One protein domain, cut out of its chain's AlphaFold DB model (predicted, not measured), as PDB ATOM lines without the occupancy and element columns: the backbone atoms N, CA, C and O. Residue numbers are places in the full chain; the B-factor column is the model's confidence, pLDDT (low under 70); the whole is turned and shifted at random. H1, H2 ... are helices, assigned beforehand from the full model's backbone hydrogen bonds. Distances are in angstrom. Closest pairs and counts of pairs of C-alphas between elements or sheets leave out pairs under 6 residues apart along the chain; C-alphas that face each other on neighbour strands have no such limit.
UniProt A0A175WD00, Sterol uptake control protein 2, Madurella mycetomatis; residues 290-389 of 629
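What this domain is: This is residues 290 to 389 of the 629 residues of the protein "Sterol uptake control protein 2" of Madurella mycetomatis (UniProt A0A175WD00). Helix H4 forms the core, with the hairpin H1-H2 packed on one side, H5 and H6 on the other, and short H3 across one end. H4, H5 and H6 make an up-and-down bundle, each running against the one before. The printed part has 100 residues, with six named helices, H1 to H6, and no named strand: all helix, compact, radius of gyration of the C-alphas 13.2 A, spans 36 by 35 by 21 A.

How they stand to each other: H1, residues 290 to 297, and H2, residues 303 to 316, form a hairpin; their closest C-alphas, Val 296 and Arg 306, are 5.1 A apart. H3, residues 319 to 326, touches residues 332 to 333 alone of H4, residues 330 to 344, about perpendicular at 87 degrees; the closest C-alphas, Leu 325 and Ala 332, are 5.8 A apart. H4 and H5, residues 355 to 367, form a hairpin at a shallow tilt of 27 degrees; the closest C-alphas, His 344 and Gly 356, are 4.2 A apart. H6, residues 373 to 388, touches H4, closest at the C-alphas of Tyr 338 and Pro 379, 5.9 A. Every O i to N i+4 pair is within hydrogen-bond range in H1, H3 and H5, against 8 of 10 in H2, 10 of 11 in H4 and 10 of 12 in H6.

Where its parts are: H1 begins at C-alpha 290 (151.366, 240.117, 179.704). H4 is 21.0 A long. H6, 21.2 A with a kink of 31 degrees near residue 380, ends at C-alpha 388 (152.558, 228.668, 202.913).

The domain as a whole: The C-alphas farthest apart, Pro 301 and Gly 369, are 38.1 A apart. The printed part has no cut and no long link. In this model pLDDT is under 70 at residues 300 to 304 and 388 to 389.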
ATOM      1  N   ILE A 290     152.204 240.122 178.493       94.16
ATOM      2  CA  ILE A 290     151.366 240.117 179.704       94.16
ATOM      3  C   ILE A 290     150.045 239.376 179.451       94.16
ATOM      4  O   ILE A 290     149.709 238.471 180.212       94.16
ATOM      5  N   ASP A 291     149.335 239.684 178.361       90.52
ATOM      6  CA  ASP A 291     148.071 239.022 177.989       90.52
ATOM      7  C   ASP A 291     148.235 237.495 177.875       90.52
ATOM      8  O   ASP A 291     147.375 236.719 178.295       90.52
ATOM      9  N   LEU A 292     149.387 237.054 177.364       88.91
ATOM     10  CA  LEU A 292     149.739 235.642 177.264       88.91
ATOM     11  C   LEU A 292     150.080 234.993 178.612       88.91
ATOM     12  O   LEU A 292     149.870 233.791 178.746       88.91
ATOM     13  N   VAL A 293     150.585 235.734 179.606       91.37
ATOM     14  CA  VAL A 293     150.729 235.208 180.978       91.37
ATOM     15  C   VAL A 293     149.361 235.124 181.661       91.37
ATOM     16  O   VAL A 293     149.078 234.103 182.288       91.37
ATOM     17  N   GLN A 294     148.487 236.125 181.486       89.52
ATOM     18  CA  GLN A 294     147.118 236.113 182.025       89.52
ATOM     19  C   GLN A 294     146.361 234.865 181.542       89.52
ATOM     20  O   GLN A 294     145.851 234.093 182.355       89.52
ATOM     21  N   ALA A 295     146.435 234.576 180.236       84.66
ATOM     22  CA  ALA A 295     145.861 233.373 179.640       84.66
ATOM     23  C   ALA A 295     146.402 232.056 180.240       84.66
ATOM     24  O   ALA A 295     145.681 231.061 180.251       84.66
ATOM     25  N   VAL A 296     147.644 232.005 180.750       82.97
ATOM     26  CA  VAL A 296     148.150 230.814 181.462       82.97
ATOM     27  C   VAL A 296     147.526 230.699 182.848       82.97
ATOM     28  O   VAL A 296     147.122 229.603 183.231       82.97
ATOM     29  N   LEU A 297     147.465 231.795 183.610       83.68
ATOM     30  CA  LEU A 297     146.931 231.801 184.977       83.68
ATOM     31  C   LEU A 297     145.461 231.339 184.994       83.68
ATOM     32  O   LEU A 297     145.089 230.457 185.779       83.68
ATOM     33  N   GLU A 298     144.679 231.868 184.053       81.74
ATOM     34  CA  GLU A 298     143.245 231.637 183.860       81.74
ATOM     35  C   GLU A 298     142.878 230.315 183.152       81.74
ATOM     36  O   GLU A 298     141.703 229.947 183.159       81.74
ATOM     37  N   ALA A 299     143.826 229.582 182.542       73.67
ATOM     38  CA  ALA A 299     143.551 228.385 181.724       73.67
ATOM     39  C   ALA A 299     143.086 227.150 182.537       73.67
ATOM     40  O   ALA A 299     143.786 226.145 182.700       73.67
ATOM     41  N   GLN A 300     141.855 227.227 183.033       63.32
ATOM     42  CA  GLN A 300     141.111 226.165 183.703       63.32
ATOM     43  C   GLN A 300     140.619 225.095 182.702       63.32
ATOM     44  O   GLN A 300     140.449 225.394 181.519       63.32
ATOM     45  N   PRO A 301     140.362 223.838 183.128       52.75
ATOM     46  CA  PRO A 301     140.278 223.365 184.512       52.75
ATOM     47  C   PRO A 301     141.429 222.423 184.925       52.75
ATOM     48  O   PRO A 301     141.186 221.413 185.583       52.75
ATOM     49  N   GLY A 302     142.687 222.679 184.536       65.12
ATOM     50  CA  GLY A 302     143.783 221.839 185.044       65.12
ATOM     51  C   GLY A 302     145.204 222.158 184.567       65.12
ATOM     52  O   GLY A 302     145.394 222.808 183.536       65.12
ATOM     53  N   PRO A 303     146.232 221.644 185.278       63.69
ATOM     54  CA  PRO A 303     147.638 221.982 185.042       63.69
ATOM     55  C   PRO A 303     148.145 221.577 183.653       63.69
ATOM     56  O   PRO A 303     148.974 222.289 183.097       63.69
ATOM     57  N   LYS A 304     147.611 220.510 183.032       65.29
ATOM     58  CA  LYS A 304     147.932 220.173 181.629       65.29
ATOM     59  C   LYS A 304     147.523 221.289 180.655       65.29
ATOM     60  O   LYS A 304     148.266 221.583 179.724       65.29
ATOM     61  N   HIS A 305     146.376 221.941 180.875       70.43
ATOM     62  CA  HIS A 305     145.946 223.044 180.014       70.43
ATOM     63  C   HIS A 305     146.825 224.281 180.222       70.43
ATOM     64  O   HIS A 305     147.296 224.847 179.233       70.43
ATOM     65  N   ARG A 306     147.103 224.662 181.475       75.97
ATOM     66  CA  ARG A 306     148.030 225.767 181.773       75.97
ATOM     67  C   ARG A 306     149.409 225.518 181.166       75.97
ATOM     68  O   ARG A 306     149.936 226.390 180.484       75.97
ATOM     69  N   ALA A 307     149.932 224.297 181.294       76.90
ATOM     70  CA  ALA A 307     151.200 223.904 180.692       76.90
ATOM     71  C   ALA A 307     151.212 224.067 179.162       76.90
ATOM     72  O   ALA A 307     152.179 224.626 178.659       76.90
ATOM     73  N   TYR A 308     150.156 223.666 178.432       76.37
ATOM     74  CA  TYR A 308     150.043 223.897 176.976       76.37
ATOM     75  C   TYR A 308     150.262 225.374 176.613       76.37
ATOM     76  O   TYR A 308     151.102 225.697 175.771       76.37
ATOM     77  N   VAL A 309     149.519 226.270 177.269       77.04
ATOM     78  CA  VAL A 309     149.558 227.722 177.020       77.04
ATOM     79  C   VAL A 309     150.945 228.280 177.371       77.04
ATOM     80  O   VAL A 309     151.538 229.019 176.588       77.04
ATOM     81  N   LEU A 310     151.502 227.838 178.500       81.52
ATOM     82  CA  LEU A 310     152.805 228.234 179.033       81.52
ATOM     83  C   LEU A 310     153.975 227.811 178.134       81.52
ATOM     84  O   LEU A 310     154.826 228.629 177.801       81.52
ATOM     85  N   GLY A 311     154.008 226.551 177.695       80.28
ATOM     86  CA  GLY A 311     155.027 226.061 176.765       80.28
ATOM     87  C   GLY A 311     154.958 226.780 175.418       80.28
ATOM     88  O   GLY A 311     155.989 227.086 174.822       80.28
ATOM     89  N   SER A 312     153.748 227.141 174.985       81.82
ATOM     90  CA  SER A 312     153.514 227.904 173.757       81.82
ATOM     91  C   SER A 312     153.871 229.398 173.873       81.82
ATOM     92  O   SER A 312     154.017 230.067 172.855       81.82
ATOM     93  N   TRP A 313     154.070 229.946 175.077       88.12
ATOM     94  CA  TRP A 313     154.353 231.374 175.301       88.12
ATOM     95  C   TRP A 313     155.601 231.867 174.543       88.12
ATOM     96  O   TRP A 313     155.566 232.900 173.873       88.12
ATOM     97  N   ALA A 314     156.683 231.079 174.554       88.10
ATOM     98  CA  ALA A 314     157.928 231.390 173.838       88.10
ATOM     99  C   ALA A 314     157.763 231.439 172.306       88.10
ATOM    100  O   ALA A 314     158.468 232.190 171.620       88.10
ATOM    101  N   ALA A 315     156.812 230.671 171.766       84.97
ATOM    102  CA  ALA A 315     156.454 230.707 170.353       84.97
ATOM    103  C   ALA A 315     155.791 232.038 169.966       84.97
ATOM    104  O   ALA A 315     155.944 232.489 168.834       84.97
ATOM    105  N   LEU A 316     155.072 232.669 170.897       87.64
ATOM    106  CA  LEU A 316     154.132 233.750 170.606       87.64
ATOM    107  C   LEU A 316     154.654 235.151 170.826       87.64
ATOM    108  O   LEU A 316     154.261 236.055 170.091       87.64
ATOM    109  N   ILE A 317     155.479 235.340 171.859       92.32
ATOM    110  CA  ILE A 317     155.974 236.666 172.221       92.32
ATOM    111  C   ILE A 317     156.539 237.365 170.978       92.32
ATOM    112  O   ILE A 317     157.321 236.793 170.212       92.32
ATOM    113  N   SER A 318     156.064 238.579 170.709       93.74
ATOM    114  CA  SER A 318     156.426 239.305 169.491       93.74
ATOM    115  C   SER A 318     157.904 239.683 169.506       93.74
ATOM    116  O   SER A 318     158.476 239.917 170.570       93.74
ATOM    117  N   GLN A 319     158.518 239.766 168.325       93.40
ATOM    118  CA  GLN A 319     159.971 239.903 168.196       93.40
ATOM    119  C   GLN A 319     160.603 241.054 169.014       93.40
ATOM    120  O   GLN A 319     161.626 240.785 169.641       93.40
ATOM    121  N   PRO A 320     160.000 242.258 169.146       96.19
ATOM    122  CA  PRO A 320     160.563 243.305 170.004       96.19
ATOM    123  C   PRO A 320     160.697 242.885 171.477       96.19
ATOM    124  O   PRO A 320     161.705 243.177 172.110       96.19
ATOM    125  N   PHE A 321     159.746 242.114 172.017       96.63
ATOM    126  CA  PHE A 321     159.818 241.621 173.399       96.63
ATOM    127  C   PHE A 321     160.881 240.525 173.578       96.63
ATOM    128  O   PHE A 321     161.516 240.432 174.627       96.63
ATOM    129  N   VAL A 322     161.136 239.721 172.540       95.18
ATOM    130  CA  VAL A 322     162.265 238.774 172.528       95.18
ATOM    131  C   VAL A 322     163.582 239.534 172.576       95.18
ATOM    132  O   VAL A 322     164.441 239.204 173.384       95.18
ATOM    133  N   GLU A 323     163.720 240.594 171.780       95.63
ATOM    134  CA  GLU A 323     164.905 241.445 171.826       95.63
ATOM    135  C   GLU A 323     165.079 242.141 173.181       95.63
ATOM    136  O   GLU A 323     166.207 242.272 173.648       95.63
ATOM    137  N   MET A 324     163.995 242.564 173.840       96.97
ATOM    138  CA  MET A 324     164.048 243.083 175.212       96.97
ATOM    139  C   MET A 324     164.590 242.027 176.190       96.97
ATOM    140  O   MET A 324     165.483 242.335 176.980       96.97
ATOM    141  N   LEU A 325     164.128 240.773 176.103       95.70
ATOM    142  CA  LEU A 325     164.637 239.655 176.913       95.70
ATOM    143  C   LEU A 325     166.095 239.281 176.585       95.70
ATOM    144  O   LEU A 325     166.856 238.934 177.490       95.70
ATOM    145  N   GLU A 326     166.515 239.366 175.320       93.82
ATOM    146  CA  GLU A 326     167.911 239.148 174.909       93.82
ATOM    147  C   GLU A 326     168.842 240.273 175.387       93.82
ATOM    148  O   GLU A 326     169.958 240.000 175.828       93.82
ATOM    149  N   LYS A 327     168.360 241.522 175.386       94.60
ATOM    150  CA  LYS A 327     169.050 242.702 175.940       94.60
ATOM    151  C   LYS A 327     169.001 242.763 177.479       94.60
ATOM    152  O   LYS A 327     169.644 243.631 178.060       94.60
ATOM    153  N   GLY A 328     168.244 241.880 178.140       94.57
ATOM    154  CA  GLY A 328     168.069 241.874 179.598       94.57
ATOM    155  C   GLY A 328     167.294 243.080 180.144       94.57
ATOM    156  O   GLY A 328     167.509 243.464 181.291       94.57
ATOM    157  N   ARG A 329     166.418 243.696 179.335       95.50
ATOM    158  CA  ARG A 329     165.602 244.864 179.715       95.50
ATOM    159  C   ARG A 329     164.776 244.555 180.974       95.50
ATOM    160  O   ARG A 329     163.995 243.595 180.943       95.50
ATOM    161  N   PRO A 330     164.912 245.329 182.066       95.81
ATOM    162  CA  PRO A 330     164.275 245.007 183.340       95.81
ATOM    163  C   PRO A 330     162.743 245.002 183.261       95.81
ATOM    164  O   PRO A 330     162.105 244.226 183.966       95.81
ATOM    165  N   GLU A 331     162.153 245.757 182.334       96.64
ATOM    166  CA  GLU A 331     160.719 245.753 182.031       96.64
ATOM    167  C   GLU A 331     160.236 244.364 181.574       96.64
ATOM    168  O   GLU A 331     159.226 243.842 182.053       96.64
ATOM    169  N   ALA A 332     160.994 243.719 180.680       96.94
ATOM    170  CA  ALA A 332     160.682 242.378 180.191       96.94
ATOM    171  C   ALA A 332     161.000 241.293 181.229       96.94
ATOM    172  O   ALA A 332     160.274 240.301 181.323       96.94
ATOM    173  N   LEU A 333     162.037 241.495 182.048       97.23
ATOM    174  CA  LEU A 333     162.336 240.622 183.186       97.23
ATOM    175  C   LEU A 333     161.246 240.699 184.271       97.23
ATOM    176  O   LEU A 333     160.875 239.670 184.829       97.23
ATOM    177  N   ALA A 334     160.663 241.873 184.527       96.87
ATOM    178  CA  ALA A 334     159.541 242.016 185.451       96.87
ATOM    179  C   ALA A 334     158.310 241.220 184.979       96.87
ATOM    180  O   ALA A 334     157.709 240.502 185.775       96.87
ATOM    181  N   VAL A 335     157.982 241.240 183.680       96.65
ATOM    182  CA  VAL A 335     156.936 240.366 183.103       96.65
ATOM    183  C   VAL A 335     157.325 238.882 183.187       96.65
ATOM    184  O   VAL A 335     156.481 238.034 183.494       96.65
ATOM    185  N   LEU A 336     158.607 238.551 183.000       95.93
ATOM    186  CA  LEU A 336     159.121 237.184 183.135       95.93
ATOM    187  C   LEU A 336     158.942 236.617 184.560       95.93
ATOM    188  O   LEU A 336     158.730 235.414 184.707       95.93
ATOM    189  N   ALA A 337     158.919 237.459 185.602       96.90
ATOM    190  CA  ALA A 337     158.592 237.037 186.969       96.90
ATOM    191  C   ALA A 337     157.188 236.414 187.076       96.90
ATOM    192  O   ALA A 337     157.007 235.388 187.736       96.90
ATOM    193  N   TYR A 338     156.198 236.979 186.381       95.56
ATOM    194  CA  TYR A 338     154.836 236.440 186.356       95.56
ATOM    195  C   TYR A 338     154.738 235.172 185.488       95.56
ATOM    196  O   TYR A 338     154.002 234.251 185.834       95.56
ATOM    197  N   TYR A 339     155.543 235.051 184.424       94.68
ATOM    198  CA  TYR A 339     155.707 233.784 183.693       94.68
ATOM    199  C   TYR A 339     156.341 232.685 184.577       94.68
ATOM    200  O   TYR A 339     155.915 231.529 184.539       94.68
ATOM    201  N   PHE A 340     157.302 233.028 185.445       95.46
ATOM    202  CA  PHE A 340     157.864 232.094 186.430       95.46
ATOM    203  C   PHE A 340     156.862 231.724 187.548       95.46
ATOM    204  O   PHE A 340     156.832 230.570 187.982       95.46
ATOM    205  N   LEU A 341     155.970 232.638 187.952       94.09
ATOM    206  CA  LEU A 341     154.823 232.311 188.814       94.09
ATOM    207  C   LEU A 341     153.845 231.348 188.112       94.09
ATOM    208  O   LEU A 341     153.380 230.380 188.715       94.09
ATOM    209  N   ALA A 342     153.576 231.554 186.823       91.64
ATOM    210  CA  ALA A 342     152.736 230.661 186.028       91.64
ATOM    211  C   ALA A 342     153.356 229.252 185.862       91.64
ATOM    212  O   ALA A 342     152.629 228.256 185.898       91.64
ATOM    213  N   LEU A 343     154.693 229.145 185.791       91.72
ATOM    214  CA  LEU A 343     155.418 227.871 185.937       91.72
ATOM    215  C   LEU A 343     155.173 227.221 187.310       91.72
ATOM    216  O   LEU A 343     154.915 226.022 187.360       91.72
ATOM    217  N   HIS A 344     155.181 227.969 188.420       90.49
ATOM    218  CA  HIS A 344     154.888 227.399 189.749       90.49
ATOM    219  C   HIS A 344     153.483 226.778 189.823       90.49
ATOM    220  O   HIS A 344     153.318 225.693 190.382       90.49
ATOM    221  N   TYR A 345     152.479 227.380 189.178       86.37
ATOM    222  CA  TYR A 345     151.128 226.802 189.049       86.37
ATOM    223  C   TYR A 345     151.007 225.622 188.067       86.37
ATOM    224  O   TYR A 345     149.914 225.064 187.909       86.37
ATOM    225  N   CYS A 346     152.117 225.228 187.438       84.12
ATOM    226  CA  CYS A 346     152.251 224.052 186.579       84.12
ATOM    227  C   CYS A 346     153.245 223.012 187.135       84.12
ATOM    228  O   CYS A 346     153.580 222.069 186.420       84.12
ATOM    229  N   ARG A 347     153.713 223.147 188.387       85.37
ATOM    230  CA  ARG A 347     154.743 222.281 189.005       85.37
ATOM    231  C   ARG A 347     154.436 220.778 188.996       85.37
ATOM    232  O   ARG A 347     155.369 219.983 188.965       85.37
ATOM    233  N   ASP A 348     153.161 220.393 188.963       78.59
ATOM    234  CA  ASP A 348     152.725 218.988 188.875       78.59
ATOM    235  C   ASP A 348     153.062 218.338 187.519       78.59
ATOM    236  O   ASP A 348     153.028 217.115 187.372       78.59
ATOM    237  N   VAL A 349     153.398 219.145 186.506       80.03
ATOM    238  CA  VAL A 349     153.940 218.660 185.238       80.03
ATOM    239  C   VAL A 349     155.417 218.314 185.413       80.03
ATOM    240  O   VAL A 349     156.224 219.156 185.805       80.03
ATOM    241  N   TRP A 350     155.772 217.079 185.050       84.22
ATOM    242  CA  TRP A 350     157.078 216.450 185.298       84.22
ATOM    243  C   TRP A 350     158.303 217.299 184.912       84.22
ATOM    244  O   TRP A 350     159.299 217.279 185.630       84.22
ATOM    245  N   MET A 351     158.241 218.037 183.795       85.85
ATOM    246  CA  MET A 351     159.356 218.863 183.309       85.85
ATOM    247  C   MET A 351     159.505 220.179 184.081       85.85
ATOM    248  O   MET A 351     160.543 220.822 183.984       85.85
ATOM    249  N   VAL A 352     158.463 220.606 184.800       87.83
ATOM    250  CA  VAL A 352     158.424 221.879 185.521       87.83
ATOM    251  C   VAL A 352     158.919 221.675 186.948       87.83
ATOM    252  O   VAL A 352     159.947 222.237 187.329       87.83
ATOM    253  N   GLY A 353     158.214 220.867 187.749       84.51
ATOM    254  CA  GLY A 353     158.528 220.692 189.169       84.51
ATOM    255  C   GLY A 353     158.752 222.033 189.886       84.51
ATOM    256  O   GLY A 353     158.091 223.033 189.611       84.51
ATOM    257  N   GLY A 354     159.762 222.087 190.757       87.35
ATOM    258  CA  GLY A 354     160.172 223.317 191.449       87.35
ATOM    259  C   GLY A 354     160.881 224.380 190.588       87.35
ATOM    260  O   GLY A 354     161.516 225.268 191.151       87.35
ATOM    261  N   ALA A 355     160.853 224.306 189.248       91.65
ATOM    262  CA  ALA A 355     161.533 225.294 188.399       91.65
ATOM    263  C   ALA A 355     160.915 226.699 188.511       91.65
ATOM    264  O   ALA A 355     161.655 227.677 188.535       91.65
ATOM    265  N   GLY A 356     159.584 226.806 188.621       92.82
ATOM    266  CA  GLY A 356     158.894 228.097 188.753       92.82
ATOM    267  C   GLY A 356     159.289 228.856 190.022       92.82
ATOM    268  O   GLY A 356     159.739 229.998 189.939       92.82
ATOM    269  N   GLU A 357     159.218 228.191 191.183       94.01
ATOM    270  CA  GLU A 357     159.701 228.745 192.459       94.01
ATOM    271  C   GLU A 357     161.168 229.181 192.362       94.01
ATOM    272  O   GLU A 357     161.513 230.293 192.771       94.01
ATOM    273  N   PHE A 358     162.026 228.307 191.826       94.87
ATOM    274  CA  PHE A 358     163.463 228.544 191.732       94.87
ATOM    275  C   PHE A 358     163.784 229.773 190.874       94.87
ATOM    276  O   PHE A 358     164.480 230.674 191.338       94.87
ATOM    277  N   LEU A 359     163.248 229.836 189.652       96.46
ATOM    278  CA  LEU A 359     163.514 230.912 188.696       96.46
ATOM    279  C   LEU A 359     162.961 232.261 189.180       96.46
ATOM    280  O   LEU A 359     163.657 233.271 189.083       96.46
ATOM    281  N   LEU A 360     161.759 232.275 189.769       96.74
ATOM    282  CA  LEU A 360     161.176 233.481 190.363       96.74
ATOM    283  C   LEU A 360     161.992 233.962 191.572       96.74
ATOM    284  O   LEU A 360     162.343 235.136 191.648       96.74
ATOM    285  N   THR A 361     162.372 233.060 192.480       95.95
ATOM    286  CA  THR A 361     163.213 233.409 193.640       95.95
ATOM    287  C   THR A 361     164.584 233.940 193.200       95.95
ATOM    288  O   THR A 361     165.094 234.893 193.788       95.95
ATOM    289  N   LEU A 362     165.177 233.363 192.151       95.49
ATOM    290  CA  LEU A 362     166.475 233.768 191.605       95.49
ATOM    291  C   LEU A 362     166.428 235.165 190.959       95.49
ATOM    292  O   LEU A 362     167.307 235.981 191.224       95.49
ATOM    293  N   LEU A 363     165.376 235.466 190.191       96.95
ATOM    294  CA  LEU A 363     165.119 236.791 189.612       96.95
ATOM    295  C   LEU A 363     164.866 237.861 190.688       96.95
ATOM    296  O   LEU A 363     165.453 238.939 190.644       96.95
ATOM    297  N   VAL A 364     164.053 237.557 191.702       96.26
ATOM    298  CA  VAL A 364     163.786 238.487 192.816       96.26
ATOM    299  C   VAL A 364     165.059 238.777 193.614       96.26
ATOM    300  O   VAL A 364     165.292 239.910 194.023       96.26
ATOM    301  N   ASN A 365     165.928 237.779 193.801       94.86
ATOM    302  CA  ASN A 365     167.237 237.986 194.423       94.86
ATOM    303  C   ASN A 365     168.176 238.867 193.573       94.86
ATOM    304  O   ASN A 365     169.004 239.560 194.157       94.86
ATOM    305  N   HIS A 366     168.052 238.859 192.240       95.46
ATOM    306  CA  HIS A 366     168.843 239.705 191.333       95.46
ATOM    307  C   HIS A 366     168.405 241.182 191.369       95.46
ATOM    308  O   HIS A 366     169.256 242.063 191.305       95.46
ATOM    309  N   PHE A 367     167.111 241.471 191.550       96.14
ATOM    310  CA  PHE A 367     166.619 242.850 191.714       96.14
ATOM    311  C   PHE A 367     166.702 243.408 193.146       96.14
ATOM    312  O   PHE A 367     166.430 244.593 193.341       96.14
ATOM    313  N   ARG A 368     167.083 242.601 194.150       93.28
ATOM    314  CA  ARG A 368     167.050 243.015 195.563       93.28
ATOM    315  C   ARG A 368     167.884 244.264 195.851       93.28
ATOM    316  O   ARG A 368     169.085 244.291 195.597       93.28
ATOM    317  N   GLY A 369     167.257 245.257 196.478       89.67
ATOM    318  CA  GLY A 369     167.864 246.548 196.807       89.67
ATOM    319  C   GLY A 369     167.947 247.532 195.634       89.67
ATOM    320  O   GLY A 369     168.537 248.600 195.797       89.67
ATOM    321  N   GLY A 370     167.380 247.193 194.472       91.25
ATOM    322  CA  GLY A 370     167.241 248.075 193.313       91.25
ATOM    323  C   GLY A 370     165.803 248.560 193.100       91.25
ATOM    324  O   GLY A 370     164.850 248.006 193.644       91.25
ATOM    325  N   GLU A 371     165.639 249.569 192.241       92.11
ATOM    326  CA  GLU A 371     164.342 250.179 191.880       92.11
ATOM    327  C   GLU A 371     163.310 249.184 191.294       92.11
ATOM    328  O   GLU A 371     162.105 249.428 191.329       92.11
ATOM    329  N   TRP A 372     163.777 248.035 190.797       93.57
ATOM    330  CA  TRP A 372     162.959 246.983 190.189       93.57
ATOM    331  C   TRP A 372     162.461 245.918 191.187       93.57
ATOM    332  O   TRP A 372     161.664 245.067 190.795       93.57
ATOM    333  N   GLU A 373     162.859 245.948 192.472       94.30
ATOM    334  CA  GLU A 373     162.387 244.959 193.467       94.30
ATOM    335  C   GLU A 373     160.860 245.033 193.667       94.30
ATOM    336  O   GLU A 373     160.195 243.995 193.686       94.30
ATOM    337  N   GLU A 374     160.273 246.237 193.692       93.68
ATOM    338  CA  GLU A 374     158.814 246.421 193.799       93.68
ATOM    339  C   GLU A 374     158.028 245.758 192.657       93.68
ATOM    340  O   GLU A 374     156.908 245.285 192.851       93.68
ATOM    341  N   TRP A 375     158.601 245.724 191.450       94.68
ATOM    342  CA  TRP A 375     157.927 245.220 190.249       94.68
ATOM    343  C   TRP A 375     157.758 243.695 190.279       94.68
ATOM    344  O   TRP A 375     156.873 243.151 189.613       94.68
ATOM    345  N   VAL A 376     158.593 243.012 191.071       95.39
ATOM    346  CA  VAL A 376     158.580 241.557 191.276       95.39
ATOM    347  C   VAL A 376     158.134 241.148 192.687       95.39
ATOM    348  O   VAL A 376     157.983 239.952 192.950       95.39
ATOM    349  N   GLU A 377     157.847 242.103 193.580       93.67
ATOM    350  CA  GLU A 377     157.331 241.828 194.930       93.67
ATOM    351  C   GLU A 377     155.986 241.090 194.875       93.67
ATOM    352  O   GLU A 377     155.811 240.079 195.552       93.67
ATOM    353  N   LEU A 378     155.047 241.544 194.033       93.71
ATOM    354  CA  LEU A 378     153.717 240.941 193.910       93.71
ATOM    355  C   LEU A 378     153.765 239.440 193.542       93.71
ATOM    356  O   LEU A 378     153.220 238.643 194.314       93.71
ATOM    357  N   PRO A 379     154.424 238.998 192.447       94.94
ATOM    358  CA  PRO A 379     154.495 237.578 192.118       94.94
ATOM    359  C   PRO A 379     155.316 236.789 193.145       94.94
ATOM    360  O   PRO A 379     154.976 235.642 193.434       94.94
ATOM    361  N   HIS A 380     156.343 237.389 193.762       94.87
ATOM    362  CA  HIS A 380     157.094 236.745 194.842       94.87
ATOM    363  C   HIS A 380     156.236 236.504 196.092       94.87
ATOM    364  O   HIS A 380     156.291 235.419 196.672       94.87
ATOM    365  N   ARG A 381     155.403 237.474 196.486       93.81
ATOM    366  CA  ARG A 381     154.452 237.341 197.594       93.81
ATOM    367  C   ARG A 381     153.430 236.246 197.302       93.81
ATOM    368  O   ARG A 381     153.284 235.338 198.113       93.81
ATOM    369  N   ILE A 382     152.820 236.260 196.114       91.87
ATOM    370  CA  ILE A 382     151.861 235.228 195.686       91.87
ATOM    371  C   ILE A 382     152.507 233.827 195.690       91.87
ATOM    372  O   ILE A 382     151.895 232.870 196.164       91.87
ATOM    373  N   LEU A 383     153.762 233.700 195.239       91.18
ATOM    374  CA  LEU A 383     154.536 232.458 195.344       91.18
ATOM    375  C   LEU A 383     154.703 232.015 196.808       91.18
ATOM    376  O   LEU A 383     154.429 230.858 197.127       91.18
ATOM    377  N   LYS A 384     155.137 232.907 197.708       89.61
ATOM    378  CA  LYS A 384     155.337 232.561 199.126       89.61
ATOM    379  C   LYS A 384     154.027 232.234 199.842       89.61
ATOM    380  O   LYS A 384     154.030 231.340 200.682       89.61
ATOM    381  N   ASP A 385     152.916 232.856 199.467       84.49
ATOM    382  CA  ASP A 385     151.596 232.553 200.027       84.49
ATOM    383  C   ASP A 385     151.003 231.245 199.463       84.49
ATOM    384  O   ASP A 385     150.330 230.521 200.195       84.49
ATOM    385  N   SER A 386     151.323 230.861 198.216       81.52
ATOM    386  CA  SER A 386     151.067 229.495 197.713       81.52
ATOM    387  C   SER A 386     151.836 228.466 198.540       81.52
ATOM    388  O   SER A 386     151.243 227.540 199.083       81.52
ATOM    389  N   LEU A 387     153.149 228.667 198.702       78.96
ATOM    390  CA  LEU A 387     154.020 227.747 199.438       78.96
ATOM    391  C   LEU A 387     153.631 227.626 200.921       78.96
ATOM    392  O   LEU A 387     153.729 226.540 201.482       78.96
ATOM    393  N   ARG A 388     153.130 228.699 201.551       68.12
ATOM    394  CA  ARG A 388     152.558 228.668 202.913       68.12
ATOM    395  C   ARG A 388     151.303 227.802 203.004       68.12
ATOM    396  O   ARG A 388     151.206 226.981 203.906       68.12
ATOM    397  N   LYS A 389     150.391 227.907 202.033       63.26
ATOM    398  CA  LYS A 389     149.161 227.087 201.944       63.26
ATOM    399  C   LYS A 389     149.417 225.619 201.575       63.26
ATOM    400  O   LYS A 389     148.494 224.802 201.567       63.26
TER     401      LYS A 389